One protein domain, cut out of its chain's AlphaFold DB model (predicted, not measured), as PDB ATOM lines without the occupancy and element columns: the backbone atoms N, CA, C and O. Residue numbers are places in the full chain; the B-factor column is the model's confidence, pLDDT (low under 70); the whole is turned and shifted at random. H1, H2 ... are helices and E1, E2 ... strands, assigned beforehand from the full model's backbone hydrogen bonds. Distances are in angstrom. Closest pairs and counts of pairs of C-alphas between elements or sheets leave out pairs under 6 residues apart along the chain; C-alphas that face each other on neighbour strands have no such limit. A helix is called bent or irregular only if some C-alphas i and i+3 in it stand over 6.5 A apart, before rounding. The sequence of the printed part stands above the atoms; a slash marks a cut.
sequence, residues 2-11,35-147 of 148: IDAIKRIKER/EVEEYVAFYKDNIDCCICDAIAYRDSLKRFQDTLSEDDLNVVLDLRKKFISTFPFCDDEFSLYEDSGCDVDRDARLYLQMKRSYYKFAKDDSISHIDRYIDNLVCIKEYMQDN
ATOM      1  N   ILE A   2     370.981 132.656 167.437       89.94
ATOM      2  CA  ILE A   2     372.045 132.058 168.281       89.94
ATOM      3  C   ILE A   2     372.243 130.559 168.003       89.94
ATOM      4  O   ILE A   2     373.366 130.125 167.779       89.94
ATOM      5  N   ASP A   3     371.162 129.780 167.925       92.75
ATOM      6  CA  ASP A   3     371.260 128.342 167.628       92.75
ATOM      7  C   ASP A   3     371.828 128.048 166.231       92.75
ATOM      8  O   ASP A   3     372.516 127.048 166.046       92.75
ATOM      9  N   ALA A   4     371.559 128.911 165.246       92.69
ATOM     10  CA  ALA A   4     372.120 128.776 163.903       92.69
ATOM     11  C   ALA A   4     373.626 129.075 163.913       92.69
ATOM     12  O   ALA A   4     374.397 128.325 163.327       92.69
ATOM     13  N   ILE A   5     374.055 130.103 164.653       92.69
ATOM     14  CA  ILE A   5     375.476 130.435 164.829       92.69
ATOM     15  C   ILE A   5     376.215 129.302 165.544       92.69
ATOM     16  O   ILE A   5     377.247 128.857 165.056       92.69
ATOM     17  N   LYS A   6     375.656 128.751 166.630       90.62
ATOM     18  CA  LYS A   6     376.247 127.594 167.328       90.62
ATOM     19  C   LYS A   6     376.436 126.394 166.402       90.62
ATOM     20  O   LYS A   6     377.491 125.776 166.409       90.62
ATOM     21  N   ARG A   7     375.451 126.103 165.544       92.81
ATOM     22  CA  ARG A   7     375.573 125.031 164.541       92.81
ATOM     23  C   ARG A   7     376.647 125.308 163.497       92.81
ATOM     24  O   ARG A   7     377.240 124.350 163.013       92.81
ATOM     25  N   ILE A   8     376.851 126.570 163.114       91.94
ATOM     26  CA  ILE A   8     377.943 126.956 162.214       91.94
ATOM     27  C   ILE A   8     379.280 126.703 162.913       91.94
ATOM     28  O   ILE A   8     380.096 125.979 162.353       91.94
ATOM     29  N   LYS A   9     379.454 127.195 164.148       90.38
ATOM     30  CA  LYS A   9     380.658 126.958 164.958       90.38
ATOM     31  C   LYS A   9     380.985 125.469 165.088       90.38
ATOM     32  O   LYS A   9     382.054 125.035 164.697       90.38
ATOM     33  N   GLU A  10     380.023 124.651 165.510       88.38
ATOM     34  CA  GLU A  10     380.216 123.202 165.699       88.38
ATOM     35  C   GLU A  10     380.557 122.435 164.411       88.38
ATOM     36  O   GLU A  10     381.030 121.298 164.468       88.38
ATOM     37  N   ARG A  11     380.230 122.991 163.236       88.00
ATOM     38  CA  ARG A  11     380.306 122.266 161.959       88.00
ATOM     39  C   ARG A  11     381.246 122.893 160.946       88.00
ATOM     40  O   ARG A  11     381.336 122.362 159.838       88.00
ATOM     41  N   GLU A  35     383.568 134.443 170.071       88.94
ATOM     42  CA  GLU A  35     382.287 134.421 170.764       88.94
ATOM     43  C   GLU A  35     381.114 134.579 169.790       88.94
ATOM     44  O   GLU A  35     381.232 135.113 168.680       88.94
ATOM     45  N   VAL A  36     379.923 134.132 170.201       90.00
ATOM     46  CA  VAL A  36     378.707 134.228 169.367       90.00
ATOM     47  C   VAL A  36     378.444 135.676 168.935       90.00
ATOM     48  O   VAL A  36     377.982 135.918 167.819       90.00
ATOM     49  N   GLU A  37     378.753 136.640 169.793       91.12
ATOM     50  CA  GLU A  37     378.618 138.071 169.546       91.12
ATOM     51  C   GLU A  37     379.515 138.559 168.399       91.12
ATOM     52  O   GLU A  37     379.076 139.400 167.610       91.12
ATOM     53  N   GLU A  38     380.725 138.009 168.253       92.56
ATOM     54  CA  GLU A  38     381.635 138.339 167.149       92.56
ATOM     55  C   GLU A  38     381.079 137.828 165.814       92.56
ATOM     56  O   GLU A  38     381.070 138.565 164.825       92.56
ATOM     57  N   TYR A  39     380.505 136.621 165.790       93.75
ATOM     58  CA  TYR A  39     379.783 136.118 164.615       93.75
ATOM     59  C   TYR A  39     378.566 136.972 164.268       93.75
ATOM     60  O   TYR A  39     378.312 137.241 163.094       93.75
ATOM     61  N   VAL A  40     377.792 137.398 165.272       93.25
ATOM     62  CA  VAL A  40     376.646 138.292 165.044       93.25
ATOM     63  C   VAL A  40     377.119 139.594 164.401       93.25
ATOM     64  O   VAL A  40     376.502 140.034 163.433       93.25
ATOM     65  N   ALA A  41     378.195 140.197 164.912       93.62
ATOM     66  CA  ALA A  41     378.768 141.416 164.348       93.62
ATOM     67  C   ALA A  41     379.238 141.199 162.903       93.62
ATOM     68  O   ALA A  41     378.834 141.950 162.019       93.62
ATOM     69  N   PHE A  42     379.988 140.126 162.642       95.19
ATOM     70  CA  PHE A  42     380.451 139.781 161.299       95.19
ATOM     71  C   PHE A  42     379.290 139.626 160.307       95.19
ATOM     72  O   PHE A  42     379.302 140.221 159.227       95.19
ATOM     73  N   TYR A  43     378.257 138.858 160.664       96.06
ATOM     74  CA  TYR A  43     377.142 138.600 159.756       96.06
ATOM     75  C   TYR A  43     376.260 139.823 159.518       96.06
ATOM     76  O   TYR A  43     375.720 139.948 158.424       96.06
ATOM     77  N   LYS A  44     376.146 140.757 160.468       93.56
ATOM     78  CA  LYS A  44     375.405 142.007 160.224       93.56
ATOM     79  C   LYS A  44     375.920 142.758 158.998       93.56
ATOM     80  O   LYS A  44     375.117 143.308 158.250       93.56
ATOM     81  N   ASP A  45     377.229 142.721 158.782       94.31
ATOM     82  CA  ASP A  45     377.870 143.450 157.693       94.31
ATOM     83  C   ASP A  45     378.046 142.597 156.425       94.31
ATOM     84  O   ASP A  45     378.139 143.145 155.327       94.31
ATOM     85  N   ASN A  46     378.068 141.263 156.550       96.44
ATOM     86  CA  ASN A  46     378.525 140.377 155.472       96.44
ATOM     87  C   ASN A  46     377.524 139.300 155.029       96.44
ATOM     88  O   ASN A  46     377.790 138.627 154.033       96.44
ATOM     89  N   ILE A  47     376.378 139.121 155.704       97.25
ATOM     90  CA  ILE A  47     375.505 137.944 155.509       97.25
ATOM     91  C   ILE A  47     375.089 137.710 154.052       97.25
ATOM     92  O   ILE A  47     375.045 136.567 153.599       97.25
ATOM     93  N   ASP A  48     374.827 138.776 153.295       97.31
ATOM     94  CA  ASP A  48     374.451 138.671 151.884       97.31
ATOM     95  C   ASP A  48     375.595 138.133 151.020       97.31
ATOM     96  O   ASP A  48     375.371 137.251 150.187       97.31
ATOM     97  N   CYS A  49     376.817 138.615 151.250       97.19
ATOM     98  CA  CYS A  49     378.012 138.135 150.562       97.19
ATOM     99  C   CYS A  49     378.299 136.677 150.937       97.19
ATOM    100  O   CYS A  49     378.471 135.854 150.041       97.19
ATOM    101  N   CYS A  50     378.228 136.333 152.230       97.38
ATOM    102  CA  CYS A  50     378.405 134.960 152.712       97.38
ATOM    103  C   CYS A  50     377.454 133.985 152.003       97.38
ATOM    104  O   CYS A  50     377.878 132.928 151.545       97.38
ATOM    105  N   ILE A  51     376.167 134.340 151.886       98.00
ATOM    106  CA  ILE A  51     375.170 133.504 151.201       98.00
ATOM    107  C   ILE A  51     375.503 133.379 149.711       98.00
ATOM    108  O   ILE A  51     375.493 132.269 149.175       98.00
ATOM    109  N   CYS A  52     375.793 134.495 149.036       98.12
ATOM    110  CA  CYS A  52     376.083 134.497 147.602       98.12
ATOM    111  C   CYS A  52     377.305 133.636 147.264       98.12
ATOM    112  O   CYS A  52     377.239 132.803 146.357       98.12
ATOM    113  N   ASP A  53     378.394 133.801 148.010       97.62
ATOM    114  CA  ASP A  53     379.639 133.080 147.763       97.62
ATOM    115  C   ASP A  53     379.526 131.603 148.146       97.62
ATOM    116  O   ASP A  53     380.010 130.744 147.404       97.62
ATOM    117  N   ALA A  54     378.815 131.280 149.235       97.12
ATOM    118  CA  ALA A  54     378.517 129.898 149.609       97.12
ATOM    119  C   ALA A  54     377.735 129.171 148.510       97.12
ATOM    120  O   ALA A  54     378.095 128.055 148.131       97.12
ATOM    121  N   ILE A  55     376.698 129.809 147.955       98.06
ATOM    122  CA  ILE A  55     375.912 129.253 146.845       98.06
ATOM    123  C   ILE A  55     376.790 129.069 145.606       98.06
ATOM    124  O   ILE A  55     376.770 127.993 145.008       98.06
ATOM    125  N   ALA A  56     377.580 130.080 145.232       97.88
ATOM    126  CA  ALA A  56     378.435 130.009 144.052       97.88
ATOM    127  C   ALA A  56     379.457 128.868 144.167       97.88
ATOM    128  O   ALA A  56     379.591 128.054 143.248       97.88
ATOM    129  N   TYR A  57     380.126 128.756 145.316       96.25
ATOM    130  CA  TYR A  57     381.066 127.674 145.586       96.25
ATOM    131  C   TYR A  57     380.376 126.304 145.541       96.25
ATOM    132  O   TYR A  57     380.813 125.421 144.798       96.25
ATOM    133  N   ARG A  58     379.235 126.148 146.221       95.31
ATOM    134  CA  ARG A  58     378.410 124.928 146.203       95.31
ATOM    135  C   ARG A  58     378.018 124.510 144.784       95.31
ATOM    136  O   ARG A  58     378.148 123.339 144.428       95.31
ATOM    137  N   ASP A  59     377.544 125.448 143.969       96.31
ATOM    138  CA  ASP A  59     377.112 125.186 142.591       96.31
ATOM    139  C   ASP A  59     378.286 124.767 141.699       96.31
ATOM    140  O   ASP A  59     378.151 123.858 140.875       96.31
ATOM    141  N   SER A  60     379.460 125.369 141.900       95.19
ATOM    142  CA  SER A  60     380.675 124.972 141.186       95.19
ATOM    143  C   SER A  60     381.135 123.563 141.547       95.19
ATOM    144  O   SER A  60     381.502 122.800 140.655       95.19
ATOM    145  N   LEU A  61     381.029 123.177 142.825       93.25
ATOM    146  CA  LEU A  61     381.332 121.821 143.276       93.25
ATOM    147  C   LEU A  61     380.382 120.803 142.653       93.25
ATOM    148  O   LEU A  61     380.853 119.790 142.144       93.25
ATOM    149  N   LYS A  62     379.069 121.081 142.642       93.38
ATOM    150  CA  LYS A  62     378.069 120.226 141.975       93.38
ATOM    151  C   LYS A  62     378.433 120.005 140.510       93.38
ATOM    152  O   LYS A  62     378.556 118.870 140.062       93.38
ATOM    153  N   ARG A  63     378.695 121.095 139.786       93.62
ATOM    154  CA  ARG A  63     379.074 121.031 138.372       93.62
ATOM    155  C   ARG A  63     380.366 120.243 138.149       93.62
ATOM    156  O   ARG A  63     380.423 119.425 137.237       93.62
ATOM    157  N   PHE A  64     381.386 120.460 138.977       93.00
ATOM    158  CA  PHE A  64     382.634 119.705 138.893       93.00
ATOM    159  C   PHE A  64     382.438 118.217 139.210       93.00
ATOM    160  O   PHE A  64     383.044 117.385 138.543       93.00
ATOM    161  N   GLN A  65     381.584 117.852 140.172       90.62
ATOM    162  CA  GLN A  65     381.273 116.445 140.462       90.62
ATOM    163  C   GLN A  65     380.610 115.736 139.273       90.62
ATOM    164  O   GLN A  65     380.904 114.565 139.028       90.62
ATOM    165  N   ASP A  66     379.774 116.445 138.513       90.38
ATOM    166  CA  ASP A  66     379.074 115.889 137.353       90.38
ATOM    167  C   ASP A  66     380.000 115.649 136.147       90.38
ATOM    168  O   ASP A  66     379.777 114.723 135.362       90.38
ATOM    169  N   THR A  67     381.034 116.477 135.973       92.12
ATOM    170  CA  THR A  67     381.891 116.454 134.772       92.12
ATOM    171  C   THR A  67     383.293 115.913 135.020       92.12
ATOM    172  O   THR A  67     383.901 115.351 134.109       92.12
ATOM    173  N   LEU A  68     383.823 116.112 136.229       88.50
ATOM    174  CA  LEU A  68     385.220 115.904 136.612       88.50
ATOM    175  C   LEU A  68     386.213 116.565 135.636       88.50
ATOM    176  O   LEU A  68     387.296 116.028 135.387       88.50
ATOM    177  N   SER A  69     385.836 117.711 135.058       90.62
ATOM    178  CA  SER A  69     386.650 118.429 134.075       90.62
ATOM    179  C   SER A  69     387.650 119.388 134.729       90.62
ATOM    180  O   SER A  69     387.412 119.927 135.810       90.62
ATOM    181  N   GLU A  70     388.782 119.633 134.062       87.94
ATOM    182  CA  GLU A  70     389.777 120.596 134.549       87.94
ATOM    183  C   GLU A  70     389.265 122.043 134.498       87.94
ATOM    184  O   GLU A  70     389.563 122.825 135.398       87.94
ATOM    185  N   ASP A  71     388.450 122.384 133.499       91.44
ATOM    186  CA  ASP A  71     387.840 123.711 133.395       91.44
ATOM    187  C   ASP A  71     386.899 123.985 134.574       91.44
ATOM    188  O   ASP A  71     386.969 125.050 135.189       91.44
ATOM    189  N   ASP A  72     386.065 123.010 134.949       92.69
ATOM    190  CA  ASP A  72     385.173 123.156 136.103       92.69
ATOM    191  C   ASP A  72     385.954 123.160 137.423       92.69
ATOM    192  O   ASP A  72     385.594 123.897 138.341       92.69
ATOM    193  N   LEU A  73     387.063 122.417 137.514       90.62
ATOM    194  CA  LEU A  73     387.958 122.494 138.669       90.62
ATOM    195  C   LEU A  73     388.566 123.891 138.825       90.62
ATOM    196  O   LEU A  73     388.621 124.401 139.939       90.62
ATOM    197  N   ASN A  74     389.001 124.532 137.739       89.44
ATOM    198  CA  ASN A  74     389.532 125.896 137.816       89.44
ATOM    199  C   ASN A  74     388.474 126.873 138.351       89.44
ATOM    200  O   ASN A  74     388.777 127.684 139.223       89.44
ATOM    201  N   VAL A  75     387.215 126.721 137.926       93.75
ATOM    202  CA  VAL A  75     386.093 127.506 138.463       93.75
ATOM    203  C   VAL A  75     385.881 127.245 139.960       93.75
ATOM    204  O   VAL A  75     385.678 128.193 140.717       93.75
ATOM    205  N   VAL A  76     385.967 125.986 140.410       93.00
ATOM    206  CA  VAL A  76     385.899 125.637 141.842       93.00
ATOM    207  C   VAL A  76     387.001 126.341 142.631       93.00
ATOM    208  O   VAL A  76     386.734 126.870 143.706       93.00
ATOM    209  N   LEU A  77     388.230 126.371 142.113       90.19
ATOM    210  CA  LEU A  77     389.364 126.999 142.794       90.19
ATOM    211  C   LEU A  77     389.212 128.522 142.902       90.19
ATOM    212  O   LEU A  77     389.527 129.085 143.950       90.19
ATOM    213  N   ASP A  78     388.675 129.181 141.877       90.81
ATOM    214  CA  ASP A  78     388.397 130.621 141.926       90.81
ATOM    215  C   ASP A  78     387.296 130.954 142.942       90.81
ATOM    216  O   ASP A  78     387.401 131.917 143.708       90.81
ATOM    217  N   LEU A  79     386.233 130.149 142.977       94.88
ATOM    218  CA  LEU A  79     385.113 130.354 143.897       94.88
ATOM    219  C   LEU A  79     385.454 129.956 145.333       94.88
ATOM    220  O   LEU A  79     384.957 130.589 146.260       94.88
ATOM    221  N   ARG A  80     386.359 128.991 145.524       92.50
ATOM    222  CA  ARG A  80     386.947 128.650 146.826       92.50
ATOM    223  C   ARG A  80     387.576 129.878 147.483       92.50
ATOM    224  O   ARG A  80     387.291 130.136 148.647       92.50
ATOM    225  N   LYS A  81     388.405 130.638 146.752       90.75
ATOM    226  CA  LYS A  81     389.077 131.837 147.292       90.75
ATOM    227  C   LYS A  81     388.058 132.861 147.804       90.75
ATOM    228  O   LYS A  81     388.205 133.390 148.900       90.75
ATOM    229  N   LYS A  82     386.984 133.089 147.036       92.75
ATOM    230  CA  LYS A  82     385.892 133.991 147.440       92.75
ATOM    231  C   LYS A  82     385.145 133.478 148.664       92.75
ATOM    232  O   LYS A  82     384.955 134.230 149.610       92.75
ATOM    233  N   PHE A  83     384.782 132.198 148.661       95.31
ATOM    234  CA  PHE A  83     384.090 131.574 149.779       95.31
ATOM    235  C   PHE A  83     384.867 131.694 151.091       95.31
ATOM    236  O   PHE A  83     384.279 132.065 152.098       95.31
ATOM    237  N   ILE A  84     386.182 131.447 151.073       92.62
ATOM    238  CA  ILE A  84     387.037 131.612 152.259       92.62
ATOM    239  C   ILE A  84     387.046 133.071 152.716       92.62
ATOM    240  O   ILE A  84     386.839 133.334 153.892       92.62
ATOM    241  N   SER A  85     387.185 134.028 151.790       91.38
ATOM    242  CA  SER A  85     387.226 135.458 152.134       91.38
ATOM    243  C   SER A  85     385.948 135.996 152.793       91.38
ATOM    244  O   SER A  85     385.982 137.051 153.421       91.38
ATOM    245  N   THR A  86     384.823 135.292 152.645       93.75
ATOM    246  CA  THR A  86     383.548 135.624 153.295       93.75
ATOM    247  C   THR A  86     383.135 134.608 154.358       93.75
ATOM    248  O   THR A  86     382.043 134.722 154.922       93.75
ATOM    249  N   PHE A  87     383.995 133.641 154.683       93.00
ATOM    250  CA  PHE A  87     383.797 132.724 155.797       93.00
ATOM    251  C   PHE A  87     384.333 133.369 157.087       93.00
ATOM    252  O   PHE A  87     385.460 133.862 157.103       93.00
ATOM    253  N   PRO A  88     383.549 133.413 158.177       90.81
ATOM    254  CA  PRO A  88     383.964 134.093 159.401       90.81
ATOM    255  C   PRO A  88     385.197 133.438 160.030       90.81
ATOM    256  O   PRO A  88     385.208 132.229 160.262       90.81
ATOM    257  N   PHE A  89     386.188 134.265 160.377       88.50
ATOM    258  CA  PHE A  89     387.378 133.859 161.139       88.50
ATOM    259  C   PHE A  89     388.113 132.680 160.485       88.50
ATOM    260  O   PHE A  89     388.418 131.679 161.129       88.50
ATOM    261  N   CYS A  90     388.305 132.763 159.171       88.19
ATOM    262  CA  CYS A  90     388.962 131.746 158.366       88.19
ATOM    263  C   CYS A  90     389.877 132.429 157.351       88.19
ATOM    264  O   CYS A  90     389.491 133.442 156.771       88.19
ATOM    265  N   ASP A  91     391.062 131.862 157.133       83.19
ATOM    266  CA  ASP A  91     392.026 132.374 156.162       83.19
ATOM    267  C   ASP A  91     392.385 131.348 155.098       83.19
ATOM    268  O   ASP A  91     392.304 130.135 155.291       83.19
ATOM    269  N   ASP A  92     392.805 131.846 153.939       84.25
ATOM    270  CA  ASP A  92     393.273 130.992 152.858       84.25
ATOM    271  C   ASP A  92     394.766 130.700 153.028       84.25
ATOM    272  O   ASP A  92     395.612 131.513 152.664       84.25
ATOM    273  N   GLU A  93     395.109 129.511 153.521       73.94
ATOM    274  CA  GLU A  93     396.508 129.096 153.660       73.94
ATOM    275  C   GLU A  93     397.228 129.118 152.302       73.94
ATOM    276  O   GLU A  93     398.422 129.389 152.213       73.94
ATOM    277  N   PHE A  94     396.496 128.881 151.209       71.75
ATOM    278  CA  PHE A  94     397.058 128.885 149.864       71.75
ATOM    279  C   PHE A  94     397.494 130.284 149.407       71.75
ATOM    280  O   PHE A  94     398.526 130.408 148.744       71.75
ATOM    281  N   SER A  95     396.756 131.336 149.778       68.00
ATOM    282  CA  SER A  95     397.110 132.714 149.410       68.00
ATOM    283  C   SER A  95     398.387 133.175 150.121       68.00
ATOM    284  O   SER A  95     399.225 133.830 149.504       68.00
ATOM    285  N   LEU A  96     398.600 132.730 151.366       59.56
ATOM    286  CA  LEU A  96     399.826 132.991 152.131       59.56
ATOM    287  C   LEU A  96     401.081 132.451 151.426       59.56
ATOM    288  O   LEU A  96     402.162 133.033 151.547       59.56
ATOM    289  N   TYR A  97     400.955 131.352 150.672       58.28
ATOM    290  CA  TYR A  97     402.064 130.794 149.896       58.28
ATOM    291  C   TYR A  97     402.229 131.463 148.525       58.28
ATOM    292  O   TYR A  97     403.373 131.754 148.171       58.28
ATOM    293  N   GLU A  98     401.140 131.782 147.808       61.31
ATOM    294  CA  GLU A  98     401.191 132.510 146.521       61.31
ATOM    295  C   GLU A  98     401.883 133.886 146.659       61.31
ATOM    296  O   GLU A  98     402.666 134.276 145.789       61.31
ATOM    297  N   ASP A  99     401.654 134.606 147.765       54.47
ATOM    298  CA  ASP A  99     402.221 135.949 148.000       54.47
ATOM    299  C   ASP A  99     403.653 135.939 148.570       54.47
ATOM    300  O   ASP A  99     404.319 136.975 148.645       54.47
ATOM    301  N   SER A 100     404.182 134.767 148.942       55.38
ATOM    302  CA  SER A 100     405.518 134.648 149.546       55.38
ATOM    303  C   SER A 100     406.676 134.812 148.547       55.38
ATOM    304  O   SER A 100     407.842 134.875 148.953       55.38
ATOM    305  N   GLY A 101     406.382 134.863 147.239       54.88
ATOM    306  CA  GLY A 101     407.370 135.008 146.160       54.88
ATOM    307  C   GLY A 101     408.426 133.895 146.118       54.88
ATOM    308  O   GLY A 101     409.475 134.049 145.488       54.88
ATOM    309  N   CYS A 102     408.185 132.793 146.828       54.56
ATOM    310  CA  CYS A 102     409.120 131.693 146.981       54.56
ATOM    311  C   CYS A 102     408.907 130.636 145.894       54.56
ATOM    312  O   CYS A 102     407.790 130.213 145.658       54.56
ATOM    313  N   ASP A 103     410.018 130.189 145.297       62.75
ATOM    314  CA  ASP A 103     410.188 128.980 144.473       62.75
ATOM    315  C   ASP A 103     408.941 128.503 143.697       62.75
ATOM    316  O   ASP A 103     408.117 127.758 144.221       62.75
ATOM    317  N   VAL A 104     408.864 128.856 142.407       65.56
ATOM    318  CA  VAL A 104     407.795 128.476 141.457       65.56
ATOM    319  C   VAL A 104     407.452 126.974 141.506       65.56
ATOM    320  O   VAL A 104     406.300 126.582 141.301       65.56
ATOM    321  N   ASP A 105     408.424 126.117 141.834       67.19
ATOM    322  CA  ASP A 105     408.213 124.673 141.975       67.19
ATOM    323  C   ASP A 105     407.401 124.298 143.231       67.19
ATOM    324  O   ASP A 105     406.719 123.267 143.262       67.19
ATOM    325  N   ARG A 106     407.460 125.092 144.304       64.44
ATOM    326  CA  ARG A 106     406.643 124.916 145.515       64.44
ATOM    327  C   ARG A 106     405.179 125.259 145.243       64.44
ATOM    328  O   ARG A 106     404.330 124.426 145.564       64.44
ATOM    329  N   ASP A 107     404.904 126.378 144.585       67.50
ATOM    330  CA  ASP A 107     403.538 126.803 144.251       67.50
ATOM    331  C   ASP A 107     402.864 125.807 143.306       67.50
ATOM    332  O   ASP A 107     401.742 125.356 143.548       67.50
ATOM    333  N   ALA A 108     403.598 125.340 142.290       71.62
ATOM    334  CA  ALA A 108     403.115 124.303 141.383       71.62
ATOM    335  C   ALA A 108     402.785 122.989 142.117       71.62
ATOM    336  O   ALA A 108     401.789 122.327 141.805       71.62
ATOM    337  N   ARG A 109     403.588 122.597 143.119       77.81
ATOM    338  CA  ARG A 109     403.326 121.399 143.936       77.81
ATOM    339  C   ARG A 109     402.099 121.563 144.829       77.81
ATOM    340  O   ARG A 109     401.286 120.640 144.861       77.81
ATOM    341  N   LEU A 110     401.955 122.691 145.524       73.75
ATOM    342  CA  LEU A 110     400.794 122.966 146.380       73.75
ATOM    343  C   LEU A 110     399.508 123.011 145.554       73.75
ATOM    344  O   LEU A 110     398.530 122.347 145.891       73.75
ATOM    345  N   TYR A 111     399.547 123.676 144.400       76.31
ATOM    346  CA  TYR A 111     398.430 123.711 143.461       76.31
ATOM    347  C   TYR A 111     398.034 122.305 142.980       76.31
ATOM    348  O   TYR A 111     396.856 121.944 142.982       76.31
ATOM    349  N   LEU A 112     399.008 121.454 142.634       80.50
ATOM    350  CA  LEU A 112     398.751 120.056 142.269       80.50
ATOM    351  C   LEU A 112     398.170 119.234 143.427       80.50
ATOM    352  O   LEU A 112     397.327 118.364 143.193       80.50
ATOM    353  N   GLN A 113     398.615 119.466 144.663       81.75
ATOM    354  CA  GLN A 113     398.053 118.797 145.836       81.75
ATOM    355  C   GLN A 113     396.609 119.239 146.089       81.75
ATOM    356  O   GLN A 113     395.743 118.376 146.227       81.75
ATOM    357  N   MET A 114     396.325 120.542 146.034       82.50
ATOM    358  CA  MET A 114     394.973 121.092 146.140       82.50
ATOM    359  C   MET A 114     394.049 120.514 145.064       82.50
ATOM    360  O   MET A 114     392.980 119.992 145.387       82.50
ATOM    361  N   LYS A 115     394.492 120.485 143.798       82.44
ATOM    362  CA  LYS A 115     393.762 119.819 142.706       82.44
ATOM    363  C   LYS A 115     393.423 118.369 143.058       82.44
ATOM    364  O   LYS A 115     392.275 117.948 142.929       82.44
ATOM    365  N   ARG A 116     394.401 117.593 143.539       83.81
ATOM    366  CA  ARG A 116     394.195 116.188 143.940       83.81
ATOM    367  C   ARG A 116     393.218 116.045 145.106       83.81
ATOM    368  O   ARG A 116     392.479 115.063 145.126       83.81
ATOM    369  N   SER A 117     393.206 116.983 146.050       84.62
ATOM    370  CA  SER A 117     392.240 116.995 147.152       84.62
ATOM    371  C   SER A 117     390.817 117.148 146.632       84.62
ATOM    372  O   SER A 117     389.968 116.361 147.031       84.62
ATOM    373  N   TYR A 118     390.568 118.027 145.658       85.62
ATOM    374  CA  TYR A 118     389.236 118.189 145.061       85.62
ATOM    375  C   TYR A 118     388.733 116.958 144.307       85.62
ATOM    376  O   TYR A 118     387.567 116.599 144.439       85.62
ATOM    377  N   TYR A 119     389.601 116.228 143.601       81.81
ATOM    378  CA  TYR A 119     389.208 114.944 143.001       81.81
ATOM    379  C   TYR A 119     388.861 113.863 144.041       81.81
ATOM    380  O   TYR A 119     388.108 112.937 143.734       81.81
ATOM    381  N   LYS A 120     389.395 113.955 145.268       79.81
ATOM    382  CA  LYS A 120     388.985 113.096 146.392       79.81
ATOM    383  C   LYS A 120     387.676 113.592 147.018       79.81
ATOM    384  O   LYS A 120     386.782 112.784 147.238       79.81
ATOM    385  N   PHE A 121     387.560 114.905 147.218       71.62
ATOM    386  CA  PHE A 121     386.382 115.616 147.734       71.62
ATOM    387  C   PHE A 121     385.140 115.435 146.853       71.62
ATOM    388  O   PHE A 121     384.024 115.379 147.352       71.62
ATOM    389  N   ALA A 122     385.318 115.273 145.539       67.94
ATOM    390  CA  ALA A 122     384.231 115.040 144.587       67.94
ATOM    391  C   ALA A 122     383.403 113.768 144.873       67.94
ATOM    392  O   ALA A 122     382.375 113.554 144.241       67.94
ATOM    393  N   LYS A 123     383.849 112.911 145.799       67.38
ATOM    394  CA  LYS A 123     383.153 111.684 146.209       67.38
ATOM    395  C   LYS A 123     382.556 111.757 147.617       67.38
ATOM    396  O   LYS A 123     382.077 110.733 148.099       67.38
ATOM    397  N   ASP A 124     382.632 112.910 148.271       74.81
ATOM    398  CA  ASP A 124     382.252 113.094 149.671       74.81
ATOM    399  C   ASP A 124     380.955 113.914 149.823       74.81
ATOM    400  O   ASP A 124     380.454 114.518 148.869       74.81
ATOM    401  N   ASP A 125     380.407 113.939 151.038       79.62
ATOM    402  CA  ASP A 125     379.171 114.627 151.426       79.62
ATOM    403  C   ASP A 125     379.369 116.142 151.660       79.62
ATOM    404  O   ASP A 125     378.512 116.825 152.222       79.62
ATOM    405  N   SER A 126     380.491 116.708 151.204       79.75
ATOM    406  CA  SER A 126     380.884 118.112 151.409       79.75
ATOM    407  C   SER A 126     379.819 119.105 150.943       79.75
ATOM    408  O   SER A 126     379.580 120.128 151.578       79.75
ATOM    409  N   ILE A 127     379.115 118.781 149.856       90.06
ATOM    410  CA  ILE A 127     378.023 119.613 149.338       90.06
ATOM    411  C   ILE A 127     376.867 119.703 150.337       90.06
ATOM    412  O   ILE A 127     376.298 120.780 150.488       90.06
ATOM    413  N   SER A 128     376.530 118.620 151.045       91.88
ATOM    414  CA  SER A 128     375.443 118.660 152.028       91.88
ATOM    415  C   SER A 128     375.823 119.481 153.260       91.88
ATOM    416  O   SER A 128     374.964 120.120 153.871       91.88
ATOM    417  N   HIS A 129     377.107 119.512 153.618       92.44
ATOM    418  CA  HIS A 129     377.612 120.390 154.669       92.44
ATOM    419  C   HIS A 129     377.494 121.863 154.269       92.44
ATOM    420  O   HIS A 129     377.010 122.661 155.073       92.44
ATOM    421  N   ILE A 130     377.822 122.207 153.019       94.38
ATOM    422  CA  ILE A 130     377.652 123.571 152.500       94.38
ATOM    423  C   ILE A 130     376.165 123.942 152.381       94.38
ATOM    424  O   ILE A 130     375.788 125.045 152.762       94.38
ATOM    425  N   ASP A 131     375.298 123.025 151.940       95.31
ATOM    426  CA  ASP A 131     373.845 123.256 151.899       95.31
ATOM    427  C   ASP A 131     373.306 123.586 153.309       95.31
ATOM    428  O   ASP A 131     372.619 124.587 153.499       95.31
ATOM    429  N   ARG A 132     373.715 122.826 154.338       95.38
ATOM    430  CA  ARG A 132     373.354 123.119 155.739       95.38
ATOM    431  C   ARG A 132     373.934 124.445 156.234       95.38
ATOM    432  O   ARG A 132     373.316 125.095 157.075       95.38
ATOM    433  N   TYR A 133     375.128 124.829 155.786       96.50
ATOM    434  CA  TYR A 133     375.709 126.132 156.114       96.50
ATOM    435  C   TYR A 133     374.848 127.262 155.542       96.50
ATOM    436  O   TYR A 133     374.428 128.138 156.298       96.50
ATOM    437  N   ILE A 134     374.483 127.175 154.259       97.88
ATOM    438  CA  ILE A 134     373.592 128.130 153.584       97.88
ATOM    439  C   ILE A 134     372.251 128.243 154.322       97.88
ATOM    440  O   ILE A 134     371.810 129.358 154.596       97.88
ATOM    441  N   ASP A 135     371.638 127.125 154.718       97.69
ATOM    442  CA  ASP A 135     370.377 127.135 155.474       97.69
ATOM    443  C   ASP A 135     370.498 127.919 156.793       97.69
ATOM    444  O   ASP A 135     369.610 128.700 157.147       97.69
ATOM    445  N   ASN A 136     371.609 127.751 157.524       97.44
ATOM    446  CA  ASN A 136     371.854 128.513 158.751       97.44
ATOM    447  C   ASN A 136     372.076 130.004 158.459       97.44
ATOM    448  O   ASN A 136     371.558 130.835 159.207       97.44
ATOM    449  N   LEU A 137     372.783 130.356 157.379       97.62
ATOM    450  CA  LEU A 137     372.960 131.754 156.969       97.62
ATOM    451  C   LEU A 137     371.620 132.416 156.618       97.62
ATOM    452  O   LEU A 137     371.350 133.530 157.063       97.62
ATOM    453  N   VAL A 138     370.747 131.723 155.882       97.56
ATOM    454  CA  VAL A 138     369.397 132.215 155.567       97.56
ATOM    455  C   VAL A 138     368.590 132.431 156.849       97.56
ATOM    456  O   VAL A 138     368.026 133.508 157.031       97.56
ATOM    457  N   CYS A 139     368.626 131.482 157.792       96.44
ATOM    458  CA  CYS A 139     367.964 131.638 159.092       96.44
ATOM    459  C   CYS A 139     368.497 132.841 159.896       96.44
ATOM    460  O   CYS A 139     367.748 133.479 160.638       96.44
ATOM    461  N   ILE A 140     369.800 133.133 159.807       96.00
ATOM    462  CA  ILE A 140     370.409 134.311 160.445       96.00
ATOM    463  C   ILE A 140     369.903 135.588 159.771       96.00
ATOM    464  O   ILE A 140     369.452 136.496 160.472       96.00
ATOM    465  N   LYS A 141     369.919 135.636 158.435       96.50
ATOM    466  CA  LYS A 141     369.451 136.782 157.647       96.50
ATOM    467  C   LYS A 141     367.991 137.123 157.934       96.50
ATOM    468  O   LYS A 141     367.694 138.276 158.229       96.50
ATOM    469  N   GLU A 142     367.099 136.137 157.876       95.50
ATOM    470  CA  GLU A 142     365.667 136.325 158.153       95.50
ATOM    471  C   GLU A 142     365.453 136.885 159.563       95.50
ATOM    472  O   GLU A 142     364.754 137.879 159.747       95.50
ATOM    473  N   TYR A 143     366.156 136.332 160.558       93.44
ATOM    474  CA  TYR A 143     366.077 136.838 161.926       93.44
ATOM    475  C   TYR A 143     366.543 138.297 162.051       93.44
ATOM    476  O   TYR A 143     365.912 139.070 162.771       93.44
ATOM    477  N   MET A 144     367.639 138.679 161.383       91.50
ATOM    478  CA  MET A 144     368.152 140.057 161.392       91.50
ATOM    479  C   MET A 144     367.194 141.035 160.699       91.50
ATOM    480  O   MET A 144     367.070 142.175 161.133       91.50
ATOM    481  N   GLN A 145     366.487 140.595 159.655       91.44
ATOM    482  CA  GLN A 145     365.465 141.406 158.982       91.44
ATOM    483  C   GLN A 145     364.234 141.635 159.869       91.44
ATOM    484  O   GLN A 145     363.676 142.733 159.867       91.44
ATOM    485  N   ASP A 146     363.851 140.629 160.656       90.44
ATOM    486  CA  ASP A 146     362.739 140.720 161.605       90.44
ATOM    487  C   ASP A 146     363.106 141.482 162.899       90.44
ATOM    488  O   ASP A 146     362.214 141.878 163.652       90.44
ATOM    489  N   ASN A 147     364.403 141.693 163.174       84.19
ATOM    490  CA  ASN A 147     364.928 142.306 164.405       84.19
ATOM    491  C   ASN A 147     366.107 143.273 164.113       84.19
ATOM    492  O   ASN A 147     367.253 142.922 164.416       84.19
TER     493      ASN A 147
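This is residues 2 to 11 and 35 to 147 of the 148 residues of an uncharacterized protein of Hahella sp. KA22 (UniProt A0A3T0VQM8). What is the main picture? H3, H2b, H6 and H1 lie side by side in a bent row, each running opposite to the next, with H2a turned off at one end and H5 reaching away from the other end to short H4. Residues 100 to 105 stick out. What builds it? The printed part has 123 residues, mostly helix, with six named helices and one strand in the order H1, H2, H3, E1, H4, H5, H6. It is only just compact, close to loose, with a radius of gyration of the C-alphas of 16.0 A and spans of 51 by 34 by 21 A.

Where is the longest helix? H2, residues 36 to 67, was assigned as one helix by its hydrogen bonds but is bent: C-alphas 45 and 48 are 8.3 A apart. Its arms are H2a, residues 36 to 45, and H2b, residues 48 to 67, 29.0 A long from C-alpha 48 at (374.451, 138.671, 151.884). Where are the others? H1 is residues 2 to 11, H3 70 to 85 at 23.2 A, E1 90 to 92, H4 93 to 98 and H5 104 to 121 at 25.8 A. H6, residues 126 to 146, is 30.7 A long and ends at C-alpha 146 at (362.739, 140.720, 161.605).

What touches the hub, H2? H2b and H3 form a helical hairpin at a shallow tilt of 21 degrees, closest at the C-alphas of Phe 64 and Asp 72, 5.1 A. H2b touches H6, opposite ways at 22 degrees, closest at the C-alphas of Ile 51 and Ile 134, 6.1 A. H2a touches H1, about perpendicular at 81 degrees, closest at the C-alphas of Ile 5 and Val 36, 6.7 A. What lies farther out? H1 touches H6, closest at the C-alphas of Ala 4 and Asn 136, 5.2 A; H4 and H5, a helical hairpin, only just touch, with 3 pairs of C-alphas within 8 A, the closest those of Glu 98 and Asp 107, 6.6 A. E1 pairs with no named strand. Are the helix backbones whole? Every O i to N i+4 pair is within hydrogen-bond range in H1, H2b, H5 and H6, against 5 of 6 in H2a, 11 of 12 in H3 and 1 of 2 in H4.

Is anything missing? Residues 12 to 34 are not printed, and C-alphas 11 and 35 are 15.1 A apart across this cut. Where is confidence low? The pLDDT is under 70 at residues 95 to 107 and 122 to 123.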